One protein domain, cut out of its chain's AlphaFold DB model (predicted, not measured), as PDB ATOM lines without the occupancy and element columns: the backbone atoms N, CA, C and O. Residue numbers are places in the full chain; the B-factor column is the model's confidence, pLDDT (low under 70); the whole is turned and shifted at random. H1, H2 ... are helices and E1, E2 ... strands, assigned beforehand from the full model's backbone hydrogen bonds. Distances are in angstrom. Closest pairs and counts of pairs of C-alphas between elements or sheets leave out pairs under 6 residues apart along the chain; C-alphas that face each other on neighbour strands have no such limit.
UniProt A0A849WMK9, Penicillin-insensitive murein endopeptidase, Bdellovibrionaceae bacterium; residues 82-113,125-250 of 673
ATOM      1  N   LYS A  82      19.927 -29.212 -11.844       77.44
ATOM      2  CA  LYS A  82      20.338 -29.395 -13.246       77.44
ATOM      3  C   LYS A  82      20.048 -28.193 -14.141       77.44
ATOM      4  O   LYS A  82      20.699 -28.039 -15.178       77.44
ATOM      5  N   TYR A  83      19.132 -27.315 -13.737       83.56
ATOM      6  CA  TYR A  83      18.726 -26.169 -14.538       83.56
ATOM      7  C   TYR A  83      18.720 -24.856 -13.754       83.56
ATOM      8  O   TYR A  83      18.504 -24.818 -12.543       83.56
ATOM      9  N   ASP A  84      18.967 -23.756 -14.461       85.75
ATOM     10  CA  ASP A  84      18.662 -22.413 -13.979       85.75
ATOM     11  C   ASP A  84      17.331 -21.962 -14.570       85.75
ATOM     12  O   ASP A  84      17.125 -22.043 -15.781       85.75
ATOM     13  N   ASP A  85      16.438 -21.461 -13.726       87.56
ATOM     14  CA  ASP A  85      15.244 -20.767 -14.188       87.56
ATOM     15  C   ASP A  85      15.650 -19.417 -14.789       87.56
ATOM     16  O   ASP A  85      16.237 -18.575 -14.108       87.56
ATOM     17  N   VAL A  86      15.368 -19.228 -16.077       88.62
ATOM     18  CA  VAL A  86      15.716 -18.005 -16.807       88.62
ATOM     19  C   VAL A  86      14.485 -17.329 -17.409       88.62
ATOM     20  O   VAL A  86      14.619 -16.556 -18.353       88.62
ATOM     21  N   GLY A  87      13.289 -17.590 -16.866       90.19
ATOM     22  CA  GLY A  87      12.024 -17.011 -17.328       90.19
ATOM     23  C   GLY A  87      11.051 -18.086 -17.796       90.19
ATOM     24  O   GLY A  87      10.613 -18.917 -17.010       90.19
ATOM     25  N   GLU A  88      10.688 -18.092 -19.075       87.44
ATOM     26  CA  GLU A  88       9.850 -19.154 -19.663       87.44
ATOM     27  C   GLU A  88      10.650 -20.414 -20.028       87.44
ATOM     28  O   GLU A  88      10.095 -21.395 -20.527       87.44
ATOM     29  N   PHE A  89      11.954 -20.398 -19.754       89.81
ATOM     30  CA  PHE A  89      12.894 -21.455 -20.083       89.81
ATOM     31  C   PHE A  89      13.704 -21.876 -18.858       89.81
ATOM     32  O   PHE A  89      13.912 -21.110 -17.914       89.81
ATOM     33  N   TYR A  90      14.205 -23.098 -18.933       88.00
ATOM     34  CA  TYR A  90      15.269 -23.644 -18.117       88.00
ATOM     35  C   TYR A  90      16.576 -23.613 -18.918       88.00
ATOM     36  O   TYR A  90      16.638 -24.137 -20.030       88.00
ATOM     37  N   ARG A  91      17.633 -23.016 -18.364       86.31
ATOM     38  CA  ARG A  91      19.000 -23.141 -18.886       86.31
ATOM     39  C   ARG A  91      19.643 -24.394 -18.314       86.31
ATOM     40  O   ARG A  91      19.604 -24.601 -17.107       86.31
ATOM     41  N   VAL A  92      20.310 -25.186 -19.143       81.69
ATOM     42  CA  VAL A  92      21.001 -26.409 -18.702       81.69
ATOM     43  C   VAL A  92      22.342 -26.068 -18.025       81.69
ATOM     44  O   VAL A  92      23.288 -25.663 -18.712       81.69
ATOM     45  N   LYS A  93      22.445 -26.257 -16.696       79.62
ATOM     46  CA  LYS A  93      23.618 -25.879 -15.869       79.62
ATOM     47  C   LYS A  93      24.899 -26.592 -16.279       79.62
ATOM     48  O   LYS A  93      25.944 -25.962 -16.420       79.62
ATOM     49  N   SER A  94      24.821 -27.904 -16.464       72.12
ATOM     50  CA  SER A  94      25.959 -28.751 -16.807       72.12
ATOM     51  C   SER A  94      25.530 -29.850 -17.773       72.12
ATOM     52  O   SER A  94      24.420 -30.374 -17.704       72.12
ATOM     53  N   ILE A  95      26.421 -30.185 -18.704       63.44
ATOM     54  CA  ILE A  95      26.310 -31.410 -19.496       63.44
ATOM     55  C   ILE A  95      27.237 -32.432 -18.831       63.44
ATOM     56  O   ILE A  95      28.410 -32.113 -18.621       63.44
ATOM     57  N   PRO A  96      26.769 -33.647 -18.499       53.69
ATOM     58  CA  PRO A  96      27.616 -34.735 -18.040       53.69
ATOM     59  C   PRO A  96      28.828 -34.906 -18.962       53.69
ATOM     60  O   PRO A  96      28.690 -35.079 -20.170       53.69
ATOM     61  N   GLY A  97      30.029 -34.825 -18.386       55.38
ATOM     62  CA  GLY A  97      31.288 -34.917 -19.132       55.38
ATOM     63  C   GLY A  97      31.832 -33.595 -19.688       55.38
ATOM     64  O   GLY A  97      32.897 -33.618 -20.302       55.38
ATOM     65  N   ILE A  98      31.161 -32.459 -19.456       57.44
ATOM     66  CA  ILE A  98      31.638 -31.124 -19.847       57.44
ATOM     67  C   ILE A  98      31.670 -30.203 -18.617       57.44
ATOM     68  O   ILE A  98      30.623 -29.861 -18.066       57.44
ATOM     69  N   SER A  99      32.861 -29.779 -18.181       65.19
ATOM     70  CA  SER A  99      33.000 -28.826 -17.071       65.19
ATOM     71  C   SER A  99      32.671 -27.389 -17.496       65.19
ATOM     72  O   SER A  99      32.782 -27.019 -18.667       65.19
ATOM     73  N   GLU A 100      32.306 -26.536 -16.533       62.38
ATOM     74  CA  GLU A 100      32.151 -25.096 -16.771       62.38
ATOM     75  C   GLU A 100      33.473 -24.530 -17.325       62.38
ATOM     76  O   GLU A 100      34.549 -24.818 -16.796       62.38
ATOM     77  N   ASN A 101      33.411 -23.752 -18.413       64.62
ATOM     78  CA  ASN A 101      34.570 -23.230 -19.152       64.62
ATOM     79  C   ASN A 101      35.411 -24.257 -19.936       64.62
ATOM     80  O   ASN A 101      36.494 -23.900 -20.407       64.62
ATOM     81  N   GLN A 102      34.949 -25.499 -20.115       66.50
ATOM     82  CA  GLN A 102      35.644 -26.457 -20.975       66.50
ATOM     83  C   GLN A 102      35.548 -26.035 -22.448       66.50
ATOM     84  O   GLN A 102      34.478 -25.664 -22.932       66.50
ATOM     85  N   VAL A 103      36.675 -26.122 -23.159       64.12
ATOM     86  CA  VAL A 103      36.696 -26.082 -24.624       64.12
ATOM     87  C   VAL A 103      36.129 -27.410 -25.114       64.12
ATOM     88  O   VAL A 103      36.755 -28.453 -24.934       64.12
ATOM     89  N   ILE A 104      34.911 -27.373 -25.651       57.53
ATOM     90  CA  ILE A 104      34.162 -28.578 -26.043       57.53
ATOM     91  C   ILE A 104      34.739 -29.175 -27.327       57.53
ATOM     92  O   ILE A 104      34.786 -30.391 -27.481       57.53
ATOM     93  N   ASP A 105      35.207 -28.313 -28.227       54.66
ATOM     94  CA  ASP A 105      35.841 -28.707 -29.475       54.66
ATOM     95  C   ASP A 105      36.922 -27.690 -29.856       54.66
ATOM     96  O   ASP A 105      36.803 -26.494 -29.567       54.66
ATOM     97  N   SER A 106      37.984 -28.197 -30.479       49.88
ATOM     98  CA  SER A 106      39.161 -27.459 -30.917       49.88
ATOM     99  C   SER A 106      39.446 -27.846 -32.362       49.88
ATOM    100  O   SER A 106      40.138 -28.827 -32.637       49.88
ATOM    101  N   VAL A 107      38.901 -27.091 -33.308       51.97
ATOM    102  CA  VAL A 107      39.129 -27.398 -34.721       51.97
ATOM    103  C   VAL A 107      40.358 -26.625 -35.200       51.97
ATOM    104  O   VAL A 107      40.373 -25.396 -35.153       51.97
ATOM    105  N   SER A 108      41.406 -27.343 -35.615       46.31
ATOM    106  CA  SER A 108      42.616 -26.761 -36.211       46.31
ATOM    107  C   SER A 108      42.417 -26.542 -37.713       46.31
ATOM    108  O   SER A 108      42.212 -27.506 -38.453       46.31
ATOM    109  N   TYR A 109      42.519 -25.293 -38.180       53.59
ATOM    110  CA  TYR A 109      42.305 -24.948 -39.595       53.59
ATOM    111  C   TYR A 109      43.576 -24.442 -40.285       53.59
ATOM    112  O   TYR A 109      44.277 -23.614 -39.702       53.59
ATOM    113  N   PRO A 110      43.860 -24.856 -41.533       48.47
ATOM    114  CA  PRO A 110      44.872 -24.204 -42.355       48.47
ATOM    115  C   PRO A 110      44.335 -22.868 -42.891       48.47
ATOM    116  O   PRO A 110      43.311 -22.831 -43.572       48.47
ATOM    117  N   VAL A 111      45.030 -21.764 -42.611       48.22
ATOM    118  CA  VAL A 111      44.719 -20.457 -43.210       48.22
ATOM    119  C   VAL A 111      45.292 -20.409 -44.626       48.22
ATOM    120  O   VAL A 111      46.507 -20.451 -44.807       48.22
ATOM    121  N   VAL A 112      44.425 -20.308 -45.635       46.09
ATOM    122  CA  VAL A 112      44.835 -20.053 -47.023       46.09
ATOM    123  C   VAL A 112      44.714 -18.554 -47.282       46.09
ATOM    124  O   VAL A 112      43.613 -18.030 -47.435       46.09
ATOM    125  N   THR A 113      45.839 -17.840 -47.310       49.47
ATOM    126  CA  THR A 113      45.870 -16.435 -47.733       49.47
ATOM    127  C   THR A 113      45.832 -16.368 -49.260       49.47
ATOM    128  O   THR A 113      46.722 -16.851 -49.954       49.47
ATOM    129  N   GLN A 125      47.782 -22.958 -37.887       53.66
ATOM    130  CA  GLN A 125      46.615 -23.608 -37.295       53.66
ATOM    131  C   GLN A 125      45.928 -22.615 -36.355       53.66
ATOM    132  O   GLN A 125      46.453 -22.307 -35.288       53.66
ATOM    133  N   LYS A 126      44.761 -22.098 -36.747       58.59
ATOM    134  CA  LYS A 126      43.899 -21.358 -35.820       58.59
ATOM    135  C   LYS A 126      42.967 -22.366 -35.159       58.59
ATOM    136  O   LYS A 126      42.245 -23.063 -35.861       58.59
ATOM    137  N   THR A 127      43.023 -22.469 -33.837       59.28
ATOM    138  CA  THR A 127      42.099 -23.293 -33.052       59.28
ATOM    139  C   THR A 127      40.883 -22.450 -32.697       59.28
ATOM    140  O   THR A 127      41.036 -21.372 -32.123       59.28
ATOM    141  N   LEU A 128      39.683 -22.909 -33.051       62.97
ATOM    142  CA  LEU A 128      38.445 -22.305 -32.551       62.97
ATOM    143  C   LEU A 128      38.064 -22.994 -31.249       62.97
ATOM    144  O   LEU A 128      38.004 -24.218 -31.214       62.97
ATOM    145  N   ASN A 129      37.804 -22.207 -30.210       73.12
ATOM    146  CA  ASN A 129      37.381 -22.724 -28.917       73.12
ATOM    147  C   ASN A 129      35.875 -22.518 -28.761       73.12
ATOM    148  O   ASN A 129      35.423 -21.370 -28.737       73.12
ATOM    149  N   LEU A 130      35.118 -23.608 -28.627       76.19
ATOM    150  CA  LEU A 130      33.718 -23.555 -28.206       76.19
ATOM    151  C   LEU A 130      33.643 -23.628 -26.675       76.19
ATOM    152  O   LEU A 130      33.973 -24.654 -26.087       76.19
ATOM    153  N   ILE A 131      33.235 -22.535 -26.038       79.38
ATOM    154  CA  ILE A 131      33.239 -22.331 -24.588       79.38
ATOM    155  C   ILE A 131      31.797 -22.279 -24.077       79.38
ATOM    156  O   ILE A 131      30.983 -21.484 -24.544       79.38
ATOM    157  N   ARG A 132      31.484 -23.074 -23.053       79.06
ATOM    158  CA  ARG A 132      30.171 -23.080 -22.389       79.06
ATOM    159  C   ARG A 132      30.242 -22.495 -20.976       79.06
ATOM    160  O   ARG A 132      31.275 -22.580 -20.312       79.06
ATOM    161  N   GLY A 133      29.141 -21.895 -20.521       77.44
ATOM    162  CA  GLY A 133      28.953 -21.410 -19.143       77.44
ATOM    163  C   GLY A 133      29.335 -19.944 -18.899       77.44
ATOM    164  O   GLY A 133      28.821 -19.325 -17.967       77.44
ATOM    165  N   LYS A 134      30.172 -19.349 -19.763       83.00
ATOM    166  CA  LYS A 134      30.496 -17.906 -19.701       83.00
ATOM    167  C   LYS A 134      29.414 -17.004 -20.279       83.00
ATOM    168  O   LYS A 134      29.327 -15.840 -19.893       83.00
ATOM    169  N   LEU A 135      28.630 -17.539 -21.207       85.44
ATOM    170  CA  LEU A 135      27.457 -16.888 -21.761       85.44
ATOM    171  C   LEU A 135      26.230 -17.380 -21.005       85.44
ATOM    172  O   LEU A 135      26.073 -18.585 -20.822       85.44
ATOM    173  N   LYS A 136      25.406 -16.444 -20.544       86.00
ATOM    174  CA  LYS A 136      24.176 -16.724 -19.815       86.00
ATOM    175  C   LYS A 136      23.037 -15.934 -20.418       86.00
ATOM    176  O   LYS A 136      23.136 -14.722 -20.582       86.00
ATOM    177  N   PHE A 137      21.953 -16.626 -20.705       88.00
ATOM    178  CA  PHE A 137      20.692 -16.006 -21.072       88.00
ATOM    179  C   PHE A 137      19.811 -15.845 -19.830       88.00
ATOM    180  O   PHE A 137      19.769 -16.734 -18.980       88.00
ATOM    181  N   GLU A 138      19.158 -14.695 -19.700       90.31
ATOM    182  CA  GLU A 138      18.314 -14.313 -18.565       90.31
ATOM    183  C   GLU A 138      17.038 -13.624 -19.067       90.31
ATOM    184  O   GLU A 138      17.031 -13.008 -20.136       90.31
ATOM    185  N   ASN A 139      15.961 -13.692 -18.280       91.94
ATOM    186  CA  ASN A 139      14.678 -13.039 -18.568       91.94
ATOM    187  C   ASN A 139      14.101 -13.384 -19.952       91.94
ATOM    188  O   ASN A 139      13.556 -12.520 -20.639       91.94
ATOM    189  N   ILE A 140      14.250 -14.644 -20.355       91.69
ATOM    190  CA  ILE A 140      13.872 -15.148 -21.668       91.69
ATOM    191  C   ILE A 140      12.368 -15.372 -21.717       91.69
ATOM    192  O   ILE A 140      11.795 -16.066 -20.870       91.69
ATOM    193  N   LYS A 141      11.750 -14.803 -22.743       91.94
ATOM    194  CA  LYS A 141      10.348 -14.983 -23.096       91.94
ATOM    195  C   LYS A 141      10.257 -15.353 -24.561       91.94
ATOM    196  O   LYS A 141      11.117 -14.972 -25.356       91.94
ATOM    197  N   HIS A 142       9.204 -16.064 -24.922       91.81
ATOM    198  CA  HIS A 142       8.888 -16.329 -26.311       91.81
ATOM    199  C   HIS A 142       7.446 -15.948 -26.627       91.81
ATOM    200  O   HIS A 142       6.555 -16.013 -25.784       91.81
ATOM    201  N   LYS A 143       7.216 -15.531 -27.867       90.69
ATOM    202  CA  LYS A 143       5.890 -15.268 -28.419       90.69
ATOM    203  C   LYS A 143       5.796 -15.982 -29.754       90.69
ATOM    204  O   LYS A 143       6.714 -15.916 -30.566       90.69
ATOM    205  N   LEU A 144       4.683 -16.658 -29.987       86.06
ATOM    206  CA  LEU A 144       4.333 -17.133 -31.319       86.06
ATOM    207  C   LEU A 144       3.485 -16.056 -31.997       86.06
ATOM    208  O   LEU A 144       2.649 -15.422 -31.348       86.06
ATOM    209  N   SER A 145       3.699 -15.840 -33.291       89.75
ATOM    210  CA  SER A 145       2.816 -15.005 -34.103       89.75
ATOM    211  C   SER A 145       1.379 -15.539 -34.077       89.75
ATOM    212  O   SER A 145       1.126 -16.693 -33.726       89.75
ATOM    213  N   SER A 146       0.409 -14.706 -34.460       86.00
ATOM    214  CA  SER A 146      -1.011 -15.087 -34.452       86.00
ATOM    215  C   SER A 146      -1.325 -16.294 -35.341       86.00
ATOM    216  O   SER A 146      -2.232 -17.063 -35.035       86.00
ATOM    217  N   ASP A 147      -0.565 -16.474 -36.421       85.38
ATOM    218  CA  ASP A 147      -0.625 -17.624 -37.327       85.38
ATOM    219  C   ASP A 147       0.304 -18.782 -36.907       85.38
ATOM    220  O   ASP A 147       0.361 -19.798 -37.592       85.38
ATOM    221  N   LYS A 148       1.029 -18.633 -35.790       83.62
ATOM    222  CA  LYS A 148       1.989 -19.597 -35.226       83.62
ATOM    223  C   LYS A 148       3.132 -19.987 -36.174       83.62
ATOM    224  O   LYS A 148       3.822 -20.974 -35.932       83.62
ATOM    225  N   THR A 149       3.365 -19.208 -37.232       85.06
ATOM    226  CA  THR A 149       4.430 -19.477 -38.208       85.06
ATOM    227  C   THR A 149       5.760 -18.842 -37.826       85.06
ATOM    228  O   THR A 149       6.792 -19.258 -38.346       85.06
ATOM    229  N   ILE A 150       5.768 -17.858 -36.924       89.81
ATOM    230  CA  ILE A 150       6.965 -17.139 -36.486       89.81
ATOM    231  C   ILE A 150       7.098 -17.274 -34.973       89.81
ATOM    232  O   ILE A 150       6.163 -16.981 -34.226       89.81
ATOM    233  N   VAL A 151       8.284 -17.675 -34.521       90.56
ATOM    234  CA  VAL A 151       8.680 -17.589 -33.115       90.56
ATOM    235  C   VAL A 151       9.502 -16.321 -32.905       90.56
ATOM    236  O   VAL A 151      10.458 -16.062 -33.633       90.56
ATOM    237  N   GLU A 152       9.114 -15.527 -31.916       93.19
ATOM    238  CA  GLU A 152       9.856 -14.389 -31.384       93.19
ATOM    239  C   GLU A 152      10.414 -14.787 -30.017       93.19
ATOM    240  O   GLU A 152       9.671 -15.287 -29.176       93.19
ATOM    241  N   ILE A 153      11.708 -14.592 -29.785       91.50
ATOM    242  CA  ILE A 153      12.369 -14.857 -28.505       91.50
ATOM    243  C   ILE A 153      13.041 -13.568 -28.054       91.50
ATOM    244  O   ILE A 153      13.940 -13.067 -28.728       91.50
ATOM    245  N   GLU A 154      12.626 -13.046 -26.909       93.50
ATOM    246  CA  GLU A 154      13.185 -11.839 -26.306       93.50
ATOM    247  C   GLU A 154      13.844 -12.163 -24.966       93.50
ATOM    248  O   GLU A 154      13.412 -13.060 -24.245       93.50
ATOM    249  N   GLY A 155      14.895 -11.431 -24.611       93.00
ATOM    250  CA  GLY A 155      15.519 -11.571 -23.301       93.00
ATOM    251  C   GLY A 155      16.806 -10.785 -23.170       93.00
ATOM    252  O   GLY A 155      17.015  -9.788 -23.861       93.00
ATOM    253  N   GLN A 156      17.661 -11.209 -22.244       92.38
ATOM    254  CA  GLN A 156      18.932 -10.560 -21.955       92.38
ATOM    255  C   GLN A 156      20.071 -11.568 -22.000       92.38
ATOM    256  O   GLN A 156      19.966 -12.689 -21.514       92.38
ATOM    257  N   MET A 157      21.177 -11.145 -22.589       90.19
ATOM    258  CA  MET A 157      22.410 -11.904 -22.663       90.19
ATOM    259  C   MET A 157      23.430 -11.297 -21.699       90.19
ATOM    260  O   MET A 157      23.665 -10.087 -21.697       90.19
ATOM    261  N   VAL A 158      24.045 -12.141 -20.882       89.12
ATOM    262  CA  VAL A 158      25.009 -11.775 -19.849       89.12
ATOM    263  C   VAL A 158      26.296 -12.552 -20.079       89.12
ATOM    264  O   VAL A 158      26.301 -13.780 -20.156       89.12
ATOM    265  N   PHE A 159      27.408 -11.828 -20.148       85.19
ATOM    266  CA  PHE A 159      28.742 -12.412 -20.224       85.19
ATOM    267  C   PHE A 159      29.434 -12.321 -18.867       85.19
ATOM    268  O   PHE A 159      29.540 -11.241 -18.280       85.19
ATOM    269  N   LYS A 160      29.936 -13.461 -18.390       78.31
ATOM    270  CA  LYS A 160      30.836 -13.536 -17.239       78.31
ATOM    271  C   LYS A 160      32.283 -13.534 -17.727       78.31
ATOM    272  O   LYS A 160      32.740 -14.528 -18.293       78.31
ATOM    273  N   ASP A 161      33.001 -12.436 -17.513       69.75
ATOM    274  CA  ASP A 161      34.455 -12.402 -17.709       69.75
ATOM    275  C   ASP A 161      35.206 -12.806 -16.421       69.75
ATOM    276  O   ASP A 161      34.626 -12.846 -15.333       69.75
ATOM    277  N   LYS A 162      36.500 -13.129 -16.549       59.41
ATOM    278  CA  LYS A 162      37.409 -13.673 -15.523       59.41
ATOM    279  C   LYS A 162      37.512 -12.833 -14.240       59.41
ATOM    280  O   LYS A 162      37.983 -13.359 -13.239       59.41
ATOM    281  N   GLU A 163      37.059 -11.582 -14.238       63.94
ATOM    282  CA  GLU A 163      37.113 -10.686 -13.071       63.94
ATOM    283  C   GLU A 163      35.772 -10.513 -12.335       63.94
ATOM    284  O   GLU A 163      35.604  -9.542 -11.603       63.94
ATOM    285  N   ASN A 164      34.780 -11.396 -12.530       54.19
ATOM    286  CA  ASN A 164      33.423 -11.255 -11.956       54.19
ATOM    287  C   ASN A 164      32.705  -9.935 -12.306       54.19
ATOM    288  O   ASN A 164      31.596  -9.687 -11.833       54.19
ATOM    289  N   SER A 165      33.295  -9.110 -13.171       59.16
ATOM    290  CA  SER A 165      32.659  -7.934 -13.736       59.16
ATOM    291  C   SER A 165      31.619  -8.426 -14.733       59.16
ATOM    292  O   SER A 165      31.933  -8.765 -15.874       59.16
ATOM    293  N   GLN A 166      30.381  -8.554 -14.262       64.50
ATOM    294  CA  GLN A 166      29.237  -8.875 -15.101       64.50
ATOM    295  C   GLN A 166      29.125  -7.774 -16.156       64.50
ATOM    296  O   GLN A 166      28.910  -6.605 -15.825       64.50
ATOM    297  N   LEU A 167      29.316  -8.131 -17.430       72.44
ATOM    298  CA  LEU A 167      29.051  -7.184 -18.505       72.44
ATOM    299  C   LEU A 167      27.579  -6.772 -18.430       72.44
ATOM    300  O   LEU A 167      26.716  -7.587 -18.089       72.44
ATOM    301  N   LYS A 168      27.305  -5.495 -18.725       82.69
ATOM    302  CA  LYS A 168      25.948  -4.943 -18.705       82.69
ATOM    303  C   LYS A 168      25.017  -5.875 -19.500       82.69
ATOM    304  O   LYS A 168      25.352  -6.170 -20.650       82.69
ATOM    305  N   PRO A 169      23.880  -6.316 -18.927       88.69
ATOM    306  CA  PRO A 169      22.933  -7.168 -19.630       88.69
ATOM    307  C   PRO A 169      22.562  -6.578 -20.990       88.69
ATOM    308  O   PRO A 169      22.239  -5.392 -21.110       88.69
ATOM    309  N   MET A 170      22.650  -7.415 -22.016       89.06
ATOM    310  CA  MET A 170      22.458  -7.044 -23.410       89.06
ATOM    311  C   MET A 170      21.090  -7.540 -23.883       89.06
ATOM    312  O   MET A 170      20.933  -8.746 -24.071       89.06
ATOM    313  N   PRO A 171      20.088  -6.655 -24.045       91.19
ATOM    314  CA  PRO A 171      18.764  -7.075 -24.474       91.19
ATOM    315  C   PRO A 171      18.777  -7.532 -25.933       91.19
ATOM    316  O   PRO A 171      19.522  -7.005 -26.766       91.19
ATOM    317  N   PHE A 172      17.919  -8.491 -26.254       90.62
ATOM    318  CA  PHE A 172      17.763  -8.977 -27.614       90.62
ATOM    319  C   PHE A 172      16.339  -9.400 -27.935       90.62
ATOM    320  O   PHE A 172      15.565  -9.741 -27.042       90.62
ATOM    321  N   VAL A 173      16.050  -9.409 -29.237       92.25
ATOM    322  CA  VAL A 173      14.845  -9.978 -29.840       92.25
ATOM    323  C   VAL A 173      15.277 -10.760 -31.078       92.25
ATOM    324  O   VAL A 173      15.936 -10.216 -31.969       92.25
ATOM    325  N   LEU A 174      14.939 -12.045 -31.110       92.12
ATOM    326  CA  LEU A 174      15.192 -12.944 -32.227       92.12
ATOM    327  C   LEU A 174      13.880 -13.387 -32.855       92.12
ATOM    328  O   LEU A 174      12.939 -13.694 -32.131       92.12
ATOM    329  N   LYS A 175      13.842 -13.503 -34.183       94.00
ATOM    330  CA  LYS A 175      12.703 -14.052 -34.924       94.00
ATOM    331  C   LYS A 175      13.119 -15.152 -35.880       94.00
ATOM    332  O   LYS A 175      14.150 -15.039 -36.544       94.00
ATOM    333  N   GLY A 176      12.303 -16.194 -35.979       92.00
ATOM    334  CA  GLY A 176      12.487 -17.267 -36.952       92.00
ATOM    335  C   GLY A 176      11.160 -17.841 -37.419       92.00
ATOM    336  O   GLY A 176      10.234 -17.988 -36.626       92.00
ATOM    337  N   ALA A 177      11.075 -18.163 -38.708       90.31
ATOM    338  CA  ALA A 177       9.925 -18.866 -39.263       90.31
ATOM    339  C   ALA A 177      10.037 -20.375 -38.999       90.31
ATOM    340  O   ALA A 177      11.122 -20.954 -39.093       90.31
ATOM    341  N   TYR A 178       8.909 -21.007 -38.699       81.44
ATOM    342  CA  TYR A 178       8.780 -22.440 -38.483       81.44
ATOM    343  C   TYR A 178       8.955 -23.215 -39.793       81.44
ATOM    344  O   TYR A 178       8.179 -23.038 -40.734       81.44
ATOM    345  N   LYS A 179       9.962 -24.098 -39.859       79.50
ATOM    346  CA  LYS A 179      10.189 -24.972 -41.015       79.50
ATOM    347  C   LYS A 179      10.670 -26.357 -40.585       79.50
ATOM    348  O   LYS A 179      11.775 -26.507 -40.087       79.50
ATOM    349  N   GLU A 180       9.868 -27.390 -40.852       67.50
ATOM    350  CA  GLU A 180      10.297 -28.796 -40.718       67.50
ATOM    351  C   GLU A 180      10.925 -29.109 -39.341       67.50
ATOM    352  O   GLU A 180      11.999 -29.697 -39.272       67.50
ATOM    353  N   SER A 181      10.262 -28.708 -38.246       75.62
ATOM    354  CA  SER A 181      10.711 -28.835 -36.840       75.62
ATOM    355  C   SER A 181      11.900 -27.967 -36.399       75.62
ATOM    356  O   SER A 181      12.180 -27.902 -35.205       75.62
ATOM    357  N   GLU A 182      12.542 -27.223 -37.301       81.12
ATOM    358  CA  GLU A 182      13.614 -26.284 -36.964       81.12
ATOM    359  C   GLU A 182      13.243 -24.832 -37.320       81.12
ATOM    360  O   GLU A 182      12.506 -24.536 -38.260       81.12
ATOM    361  N   MET A 183      13.766 -23.892 -36.541       86.62
ATOM    362  CA  MET A 183      13.573 -22.455 -36.708       86.62
ATOM    363  C   MET A 183      14.936 -21.781 -36.627       86.62
ATOM    364  O   MET A 183      15.527 -21.665 -35.552       86.62
ATOM    365  N   ALA A 184      15.449 -21.328 -37.769       88.38
ATOM    366  CA  ALA A 184      16.613 -20.454 -37.786       88.38
ATOM    367  C   ALA A 184      16.197 -19.078 -37.251       88.38
ATOM    368  O   ALA A 184      15.325 -18.424 -37.823       88.38
ATOM    369  N   LEU A 185      16.801 -18.661 -36.141       89.44
ATOM    370  CA  LEU A 185      16.500 -17.403 -35.477       89.44
ATOM    371  C   LEU A 185      17.468 -16.316 -35.947       89.44
ATOM    372  O   LEU A 185      18.680 -16.526 -36.019       89.44
ATOM    373  N   THR A 186      16.927 -15.140 -36.232       89.38
ATOM    374  CA  THR A 186      17.657 -13.971 -36.734       89.38
ATOM    375  C   THR A 186      17.399 -12.765 -35.840       89.38
ATOM    376  O   THR A 186      16.319 -12.643 -35.266       89.38
ATOM    377  N   VAL A 187      18.393 -11.891 -35.683       88.56
ATOM    378  CA  VAL A 187      18.261 -10.664 -34.884       88.56
ATOM    379  C   VAL A 187      17.370  -9.680 -35.638       88.56
ATOM    380  O   VAL A 187      17.695  -9.302 -36.760       88.56
ATOM    381  N   GLU A 188      16.254  -9.274 -35.035       82.19
ATOM    382  CA  GLU A 188      15.329  -8.323 -35.667       82.19
ATOM    383  C   GLU A 188      15.769  -6.869 -35.455       82.19
ATOM    384  O   GLU A 188      15.752  -6.064 -36.387       82.19
ATOM    385  N   ASP A 189      16.179  -6.522 -34.231       75.88
ATOM    386  CA  ASP A 189      16.574  -5.156 -33.898       75.88
ATOM    387  C   ASP A 189      18.059  -4.925 -34.196       75.88
ATOM    388  O   ASP A 189      18.942  -5.450 -33.518       75.88
ATOM    389  N   ILE A 190      18.339  -4.069 -35.180       60.00
ATOM    390  CA  ILE A 190      19.692  -3.643 -35.573       60.00
ATOM    391  C   ILE A 190      20.409  -2.922 -34.412       60.00
ATOM    392  O   ILE A 190      21.638  -2.857 -34.382       60.00
ATOM    393  N   LYS A 191      19.667  -2.387 -33.431       64.75
ATOM    394  CA  LYS A 191      20.225  -1.793 -32.205       64.75
ATOM    395  C   LYS A 191      20.547  -2.829 -31.132       64.75
ATOM    396  O   LYS A 191      21.144  -2.467 -30.115       64.75
ATOM    397  N   SER A 192      20.174  -4.094 -31.331       69.69
ATOM    398  CA  SER A 192      20.578  -5.158 -30.429       69.69
ATOM    399  C   SER A 192      22.103  -5.298 -30.488       69.69
ATOM    400  O   SER A 192      22.679  -5.437 -31.569       69.69
ATOM    401  N   PRO A 193      22.793  -5.311 -29.339       69.81
ATOM    402  CA  PRO A 193      24.238  -5.530 -29.278       69.81
ATOM    403  C   PRO A 193      24.654  -6.952 -29.713       69.81
ATOM    404  O   PRO A 193      25.831  -7.294 -29.635       69.81
ATOM    405  N   LEU A 194      23.722  -7.774 -30.212       77.50
ATOM    406  CA  LEU A 194      23.948  -9.114 -30.754       77.50
ATOM    407  C   LEU A 194      24.528  -9.150 -32.177       77.50
ATOM    408  O   LEU A 194      24.378 -10.148 -32.875       77.50
ATOM    409  N   PHE A 195      25.244  -8.122 -32.626       71.88
ATOM    410  CA  PHE A 195      25.882  -8.127 -33.952       71.88
ATOM    411  C   PHE A 195      26.944  -9.232 -34.126       71.88
ATOM    412  O   PHE A 195      27.406  -9.477 -35.239       71.88
ATOM    413  N   HIS A 196      27.319  -9.916 -33.041       78.81
ATOM    414  CA  HIS A 196      28.173 -11.102 -33.064       78.81
ATOM    415  C   HIS A 196      27.433 -12.428 -32.806       78.81
ATOM    416  O   HIS A 196      28.073 -13.467 -32.624       78.81
ATOM    417  N   LEU A 197      26.098 -12.430 -32.785       82.12
ATOM    418  CA  LEU A 197      25.337 -13.674 -32.791       82.12
ATOM    419  C   LEU A 197      25.504 -14.336 -34.162       82.12
ATOM    420  O   LEU A 197      25.045 -13.813 -35.173       82.12
ATOM    421  N   LEU A 198      26.155 -15.496 -34.188       77.81
ATOM    422  CA  LEU A 198      26.401 -16.229 -35.429       77.81
ATOM    423  C   LEU A 198      25.191 -17.059 -35.828       77.81
ATOM    424  O   LEU A 198      24.830 -17.142 -36.999       77.81
ATOM    425  N   LYS A 199      24.595 -17.719 -34.835       82.56
ATOM    426  CA  LYS A 199      23.452 -18.597 -35.022       82.56
ATOM    427  C   LYS A 199      22.670 -18.672 -33.728       82.56
ATOM    428  O   LYS A 199      23.236 -18.877 -32.656       82.56
ATOM    429  N   ALA A 200      21.362 -18.584 -33.853       87.81
ATOM    430  CA  ALA A 200      20.456 -19.114 -32.860       87.81
ATOM    431  C   ALA A 200      19.473 -20.035 -33.583       87.81
ATOM    432  O   ALA A 200      19.052 -19.756 -34.710       87.81
ATOM    433  N   LYS A 201      19.175 -21.180 -32.980       88.44
ATOM    434  CA  LYS A 201      18.284 -22.183 -33.561       88.44
ATOM    435  C   LYS A 201      17.268 -22.572 -32.512       88.44
ATOM    436  O   LYS A 201      17.671 -22.996 -31.438       88.44
ATOM    437  N   ALA A 202      15.986 -22.459 -32.831       88.31
ATOM    438  CA  ALA A 202      14.950 -23.094 -32.036       88.31
ATOM    439  C   ALA A 202      14.553 -24.418 -32.699       88.31
ATOM    440  O   ALA A 202      14.332 -24.476 -33.906       88.31
ATOM    441  N   THR A 203      14.480 -25.484 -31.919       84.94
ATOM    442  CA  THR A 203      14.054 -26.812 -32.353       84.94
ATOM    443  C   THR A 203      12.738 -27.119 -31.673       84.94
ATOM    444  O   THR A 203      12.632 -27.016 -30.450       84.94
ATOM    445  N   CYS A 204      11.746 -27.481 -32.474       84.25
ATOM    446  CA  CYS A 204      10.457 -27.919 -31.994       84.25
ATOM    447  C   CYS A 204      10.419 -29.442 -31.912       84.25
ATOM    448  O   CYS A 204      10.360 -30.119 -32.937       84.25
ATOM    449  N   THR A 205      10.470 -29.980 -30.703       73.19
ATOM    450  CA  THR A 205      10.511 -31.429 -30.453       73.19
ATOM    451  C   THR A 205       9.120 -32.053 -30.406       73.19
ATOM    452  O   THR A 205       8.979 -33.234 -30.713       73.19
ATOM    453  N   GLU A 206       8.085 -31.267 -30.102       74.69
ATOM    454  CA  GLU A 206       6.698 -31.732 -30.066       74.69
ATOM    455  C   GLU A 206       5.765 -30.724 -30.743       74.69
ATOM    456  O   GLU A 206       5.739 -29.538 -30.401       74.69
ATOM    457  N   THR A 207       4.988 -31.208 -31.712       69.31
ATOM    458  CA  THR A 207       4.045 -30.403 -32.495       69.31
ATOM    459  C   THR A 207       2.628 -30.929 -32.312       69.31
ATOM    460  O   THR A 207       2.370 -32.091 -32.627       69.31
ATOM    461  N   SER A 208       1.690 -30.078 -31.898       69.06
ATOM    462  CA  SER A 208       0.257 -30.399 -31.920       69.06
ATOM    463  C   SER A 208      -0.452 -29.508 -32.924       69.06
ATOM    464  O   SER A 208      -0.500 -28.308 -32.705       69.06
ATOM    465  N   ALA A 209      -0.982 -30.107 -34.000       56.97
ATOM    466  CA  ALA A 209      -1.774 -29.536 -35.105       56.97
ATOM    467  C   ALA A 209      -1.272 -28.215 -35.739       56.97
ATOM    468  O   ALA A 209      -1.079 -28.196 -36.943       56.97
ATOM    469  N   ASP A 210      -0.988 -27.172 -34.958       63.41
ATOM    470  CA  ASP A 210      -0.458 -25.868 -35.362       63.41
ATOM    471  C   ASP A 210       0.495 -25.226 -34.323       63.41
ATOM    472  O   ASP A 210       0.876 -24.073 -34.478       63.41
ATOM    473  N   ALA A 211       0.840 -25.888 -33.211       67.81
ATOM    474  CA  ALA A 211       1.613 -25.291 -32.119       67.81
ATOM    475  C   ALA A 211       2.868 -26.095 -31.779       67.81
ATOM    476  O   ALA A 211       2.833 -27.320 -31.652       67.81
ATOM    477  N   CYS A 212       3.969 -25.373 -31.570       76.56
ATOM    478  CA  CYS A 212       5.160 -25.939 -30.970       76.56
ATOM    479  C   CYS A 212       4.974 -26.037 -29.453       76.56
ATOM    480  O   CYS A 212       4.940 -25.015 -28.770       76.56
ATOM    481  N   MET A 213       4.809 -27.252 -28.934       74.19
ATOM    482  CA  MET A 213       4.598 -27.492 -27.500       74.19
ATOM    483  C   MET A 213       5.916 -27.526 -26.733       74.19
ATOM    484  O   MET A 213       6.001 -27.027 -25.604       74.19
ATOM    485  N   SER A 214       6.947 -28.070 -27.381       80.81
ATOM    486  CA  SER A 214       8.268 -28.235 -26.801       80.81
ATOM    487  C   SER A 214       9.326 -27.539 -27.653       80.81
ATOM    488  O   SER A 214       9.482 -27.849 -28.833       80.81
ATOM    489  N   LEU A 215      10.018 -26.564 -27.058       85.19
ATOM    490  CA  LEU A 215      10.972 -25.681 -27.721       85.19
ATOM    491  C   LEU A 215      12.329 -25.746 -27.016       85.19
ATOM    492  O   LEU A 215      12.451 -25.378 -25.848       85.19
ATOM    493  N   THR A 216      13.359 -26.164 -27.746       86.75
ATOM    494  CA  THR A 216      14.763 -26.050 -27.320       86.75
ATOM    495  C   THR A 216      15.454 -24.979 -28.144       86.75
ATOM    496  O   THR A 216      15.248 -24.931 -29.351       86.75
ATOM    497  N   ILE A 217      16.264 -24.123 -27.530       88.06
ATOM    498  CA  ILE A 217      16.992 -23.063 -28.228       88.06
ATOM    499  C   ILE A 217      18.490 -23.232 -27.998       88.06
ATOM    500  O   ILE A 217      18.943 -23.220 -26.856       88.06
ATOM    501  N   ASP A 218      19.244 -23.320 -29.089       86.56
ATOM    502  CA  ASP A 218      20.703 -23.347 -29.092       86.56
ATOM    503  C   ASP A 218      21.245 -21.992 -29.559       86.56
ATOM    504  O   ASP A 218      20.869 -21.496 -30.628       86.56
ATOM    505  N   PHE A 219      22.162 -21.411 -28.787       86.44
ATOM    506  CA  PHE A 219      22.829 -20.152 -29.120       86.44
ATOM    507  C   PHE A 219      24.303 -20.374 -29.447       86.44
ATOM    508  O   PHE A 219      24.985 -21.155 -28.783       86.44
ATOM    509  N   TYR A 220      24.804 -19.630 -30.434       86.44
ATOM    510  CA  TYR A 220      26.210 -19.582 -30.823       86.44
ATOM    511  C   TYR A 220      26.632 -18.128 -31.037       86.44
ATOM    512  O   TYR A 220      26.148 -17.449 -31.947       86.44
ATOM    513  N   TYR A 221      27.549 -17.652 -30.202       86.81
ATOM    514  CA  TYR A 221      27.970 -16.255 -30.169       86.81
ATOM    515  C   TYR A 221      29.481 -16.117 -30.363       86.81
ATOM    516  O   TYR A 221      30.261 -16.774 -29.672       86.81
ATOM    517  N   GLU A 222      29.906 -15.247 -31.275       86.56
ATOM    518  CA  GLU A 222      31.318 -14.947 -31.519       86.56
ATOM    519  C   GLU A 222      31.809 -13.838 -30.580       86.56
ATOM    520  O   GLU A 222      31.181 -12.796 -30.443       86.56
ATOM    521  N   VAL A 223      32.985 -13.991 -29.978       83.88
ATOM    522  CA  VAL A 223      33.695 -12.859 -29.366       83.88
ATOM    523  C   VAL A 223      35.093 -12.796 -29.942       83.88
ATOM    524  O   VAL A 223      35.901 -13.714 -29.780       83.88
ATOM    525  N   LYS A 224      35.393 -11.670 -30.584       81.00
ATOM    526  CA  LYS A 224      36.740 -11.341 -31.045       81.00
ATOM    527  C   LYS A 224      37.482 -10.643 -29.908       81.00
ATOM    528  O   LYS A 224      37.067  -9.580 -29.459       81.00
ATOM    529  N   SER A 225      38.576 -11.237 -29.441       79.00
ATOM    530  CA  SER A 225      39.490 -10.642 -28.464       79.00
ATOM    531  C   SER A 225      40.888 -10.477 -29.067       79.00
ATOM    532  O   SER A 225      41.172 -10.949 -30.169       79.00
ATOM    533  N   LYS A 226      41.792  -9.819 -28.329       76.25
ATOM    534  CA  LYS A 226      43.213  -9.736 -28.708       76.25
ATOM    535  C   LYS A 226      43.887 -11.116 -28.777       76.25
ATOM    536  O   LYS A 226      44.855 -11.274 -29.509       76.25
ATOM    537  N   GLU A 227      43.373 -12.096 -28.032       77.88
ATOM    538  CA  GLU A 227      43.905 -13.465 -27.949       77.88
ATOM    539  C   GLU A 227      43.359 -14.385 -29.053       77.88
ATOM    540  O   GLU A 227      43.872 -15.484 -29.253       77.88
ATOM    541  N   GLY A 228      42.325 -13.957 -29.786       79.38
ATOM    542  CA  GLY A 228      41.724 -14.734 -30.863       79.38
ATOM    543  C   GLY A 228      40.203 -14.632 -30.905       79.38
ATOM    544  O   GLY A 228      39.589 -13.753 -30.305       79.38
ATOM    545  N   THR A 229      39.589 -15.543 -31.654       80.12
ATOM    546  CA  THR A 229      38.132 -15.656 -31.754       80.12
ATOM    547  C   THR A 229      37.671 -16.791 -30.849       80.12
ATOM    548  O   THR A 229      38.096 -17.928 -31.046       80.12
ATOM    549  N   ASN A 230      36.801 -16.495 -29.886       82.31
ATOM    550  CA  ASN A 230      36.152 -17.500 -29.045       82.31
ATOM    551  C   ASN A 230      34.673 -17.612 -29.416       82.31
ATOM    552  O   ASN A 230      34.040 -16.606 -29.738       82.31
ATOM    553  N   PHE A 231      34.127 -18.822 -29.341       84.19
ATOM    554  CA  PHE A 231      32.721 -19.100 -29.614       84.19
ATOM    555  C   PHE A 231      32.070 -19.515 -28.315       84.19
ATOM    556  O   PHE A 231      32.583 -20.384 -27.617       84.19
ATOM    557  N   TYR A 232      30.945 -18.905 -27.988       85.81
ATOM    558  CA  TYR A 232      30.190 -19.219 -26.792       85.81
ATOM    559  C   TYR A 232      28.883 -19.881 -27.160       85.81
ATOM    560  O   TYR A 232      28.248 -19.489 -28.138       85.81
ATOM    561  N   THR A 233      28.480 -20.868 -26.368       85.88
ATOM    562  CA  THR A 233      27.196 -21.537 -26.548       85.88
ATOM    563  C   THR A 233      26.441 -21.676 -25.238       85.88
ATOM    564  O   THR A 233      27.044 -21.838 -24.173       85.88
ATOM    565  N   ASP A 234      25.119 -21.590 -25.341       86.69
ATOM    566  CA  ASP A 234      24.174 -21.857 -24.265       86.69
ATOM    567  C   ASP A 234      22.943 -22.556 -24.852       86.69
ATOM    568  O   ASP A 234      22.668 -22.442 -26.053       86.69
ATOM    569  N   GLN A 235      22.223 -23.283 -24.004       88.12
ATOM    570  CA  GLN A 235      21.042 -24.037 -24.400       88.12
ATOM    571  C   GLN A 235      19.897 -23.806 -23.421       88.12
ATOM    572  O   GLN A 235      20.060 -23.939 -22.203       88.12
ATOM    573  N   LEU A 236      18.731 -23.504 -23.983       89.31
ATOM    574  CA  LEU A 236      17.494 -23.257 -23.259       89.31
ATOM    575  C   LEU A 236      16.447 -24.305 -23.624       89.31
ATOM    576  O   LEU A 236      16.301 -24.645 -24.792       89.31
ATOM    577  N   ILE A 237      15.686 -24.767 -22.641       86.06
ATOM    578  CA  ILE A 237      14.565 -25.698 -22.813       86.06
ATOM    579  C   ILE A 237      13.319 -25.012 -22.269       86.06
ATOM    580  O   ILE A 237      13.343 -24.518 -21.142       86.06
ATOM    581  N   SER A 238      12.234 -24.924 -23.039       88.31
ATOM    582  CA  SER A 238      11.029 -24.248 -22.550       88.31
ATOM    583  C   SER A 238      10.453 -24.978 -21.336       88.31
ATOM    584  O   SER A 238      10.444 -26.208 -21.269       88.31
ATOM    585  N   LYS A 239       9.920 -24.225 -20.371       88.19
ATOM    586  CA  LYS A 239       9.247 -24.805 -19.201       88.19
ATOM    587  C   LYS A 239       8.069 -25.683 -19.603       88.19
ATOM    588  O   LYS A 239       7.820 -26.677 -18.939       88.19
ATOM    589  N   SER A 240       7.380 -25.338 -20.694       79.56
ATOM    590  CA  SER A 240       6.306 -26.163 -21.256       79.56
ATOM    591  C   SER A 240       6.808 -27.536 -21.704       79.56
ATOM    592  O   SER A 240       6.137 -28.516 -21.410       79.56
ATOM    593  N   SER A 241       7.996 -27.608 -22.325       74.94
ATOM    594  CA  SER A 241       8.650 -28.871 -22.707       74.94
ATOM    595  C   SER A 241       8.885 -29.748 -21.493       74.94
ATOM    596  O   SER A 241       8.524 -30.915 -21.462       74.94
ATOM    597  N   LEU A 242       9.496 -29.155 -20.466       76.12
ATOM    598  CA  LEU A 242       9.851 -29.911 -19.283       76.12
ATOM    599  C   LEU A 242       8.597 -30.290 -18.492       76.12
ATOM    600  O   LEU A 242       8.539 -31.369 -17.927       76.12
ATOM    601  N   ALA A 243       7.570 -29.439 -18.478       76.69
ATOM    602  CA  ALA A 243       6.302 -29.719 -17.821       76.69
ATOM    603  C   ALA A 243       5.494 -30.815 -18.526       76.69
ATOM    604  O   ALA A 243       4.928 -31.649 -17.822       76.69
ATOM    605  N   SER A 244       5.430 -30.838 -19.864       67.56
ATOM    606  CA  SER A 244       4.743 -31.914 -20.595       67.56
ATOM    607  C   SER A 244       5.427 -33.249 -20.337       67.56
ATOM    608  O   SER A 244       4.761 -34.225 -20.008       67.56
ATOM    609  N   GLU A 245       6.755 -33.261 -20.345       67.56
ATOM    610  CA  GLU A 245       7.533 -34.452 -20.039       67.56
ATOM    611  C   GLU A 245       7.380 -34.875 -18.575       67.56
ATOM    612  O   GLU A 245       7.163 -36.051 -18.313       67.56
ATOM    613  N   ILE A 246       7.359 -33.919 -17.632       70.38
ATOM    614  CA  ILE A 246       7.092 -34.157 -16.203       70.38
ATOM    615  C   ILE A 246       5.704 -34.730 -15.937       70.38
ATOM    616  O   ILE A 246       5.534 -35.563 -15.044       70.38
ATOM    617  N   GLN A 247       4.707 -34.269 -16.681       68.56
ATOM    618  CA  GLN A 247       3.332 -34.739 -16.557       68.56
ATOM    619  C   GLN A 247       3.130 -36.092 -17.244       68.56
ATOM    620  O   GLN A 247       2.347 -36.901 -16.747       68.56
ATOM    621  N   ASN A 248       3.880 -36.359 -18.314       62.81
ATOM    622  CA  ASN A 248       3.825 -37.585 -19.099       62.81
ATOM    623  C   ASN A 248       5.214 -38.245 -19.214       62.81
ATOM    624  O   ASN A 248       5.718 -38.406 -20.325       62.81
ATOM    625  N   PRO A 249       5.820 -38.723 -18.102       54.09
ATOM    626  CA  PRO A 249       7.093 -39.454 -18.156       54.09
ATOM    627  C   PRO A 249       7.018 -40.704 -19.045       54.09
ATOM    628  O   PRO A 249       8.040 -41.227 -19.478       54.09
ATOM    629  N   TYR A 250       5.792 -41.176 -19.285       56.75
ATOM    630  CA  TYR A 250       5.443 -42.308 -20.121       56.75
ATOM    631  C   TYR A 250       4.089 -42.049 -20.792       56.75
ATOM    632  O   TYR A 250       3.056 -42.512 -20.306       56.75
TER     633      TYR A 250
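Overview. This is residues 82 to 113 and 125 to 250 of the 673 residues of the protein "Penicillin-insensitive murein endopeptidase" of Bdellovibrionaceae bacterium (UniProt A0A849WMK9). The main picture is a small, strongly twisted barrel, nearly closed: strands E5 to E11 follow one another round it, and E5 comes back near E11 without pairing with it. H1 packs beside E10 at one end of the barrel, the hairpin E1 and E2 adds to E11, and E3 and E4 form an arm at the other end, joined through E4 to E11. The printed part has 158 residues, with eleven named strands followed by one named helix; the class is mostly strand. Its branched sheet is mixed, antiparallel but for E4 and E11. The whole is compact, with a radius of gyration of the C-alphas of 16.7 A and spans of 50 by 34 by 33 A.

Arrangement. Begin with the hairpin of E1, residues 83 to 85, and E2, residues 89 to 92, where N 84 and O 91 are 2.8 A apart. On the other side of E2 is E11, residues 228 to 238, antiparallel, with N 90 and O 237 at 2.8 A. Next look at E3, residues 103 to 110, antiparallel to E4, residues 125 to 132, with N 104 and O 130 at 2.9 A. E4 is parallel to E11, with N 131 and O 231 at 2.7 A. E4 runs on into E5, residues 135 to 144, at 68 degrees. From E5 a meander, each strand the antiparallel neighbour of the one before, takes in E6, residues 150 to 159, E7, residues 170 to 177, E8, residues 182 to 187, E9, residues 197 to 208, E10, residues 211 to 225, and E11. Along it find N 138 and O 156 at 2.8 A, N 153 and O 174 at 2.8 A, N 175 and O 186 at 2.8 A, N 183 and O 202 at 2.8 A, N 203 and O 216 at 2.7 A, and N 221 and O 232 at 2.9 A. The closest C-alphas of E5 and E11, Leu 135 and Tyr 232, are 6.2 A apart. H1, residues 239 to 247, is on the sheet at a height of 7.1 A, over none of its strands, but only just: 2 of its C-alphas fall on E10. The closest C-alphas of H1 and E10, Ser 241 and Ser 214, are 4.2 A apart. In H1 every O i to N i+4 pair is within hydrogen-bond range.

Along the chain. Find C-alpha 83 at (18.726, -26.169, -14.538), where E1 begins. E10, the longest strand, runs 40.8 A from C-alpha 211 at (1.613, -25.291, -32.119) and bends by 70 degrees at residue 214. E11 measures 33.2 A and E9 30.2 A. H1 ends at C-alpha 247, (3.332, -34.739, -16.557).

Size, cuts and confidence. The two C-alphas farthest apart, Thr 113 and Gln 247, are 55.8 A apart. Residues 114 to 124 are not printed, and C-alphas 113 and 125 are 12.7 A apart across this cut. Of the links printed whole, none is long. Mean pLDDT of the printed part is 77.5; 45 residues are under 70, among them 95 to 113.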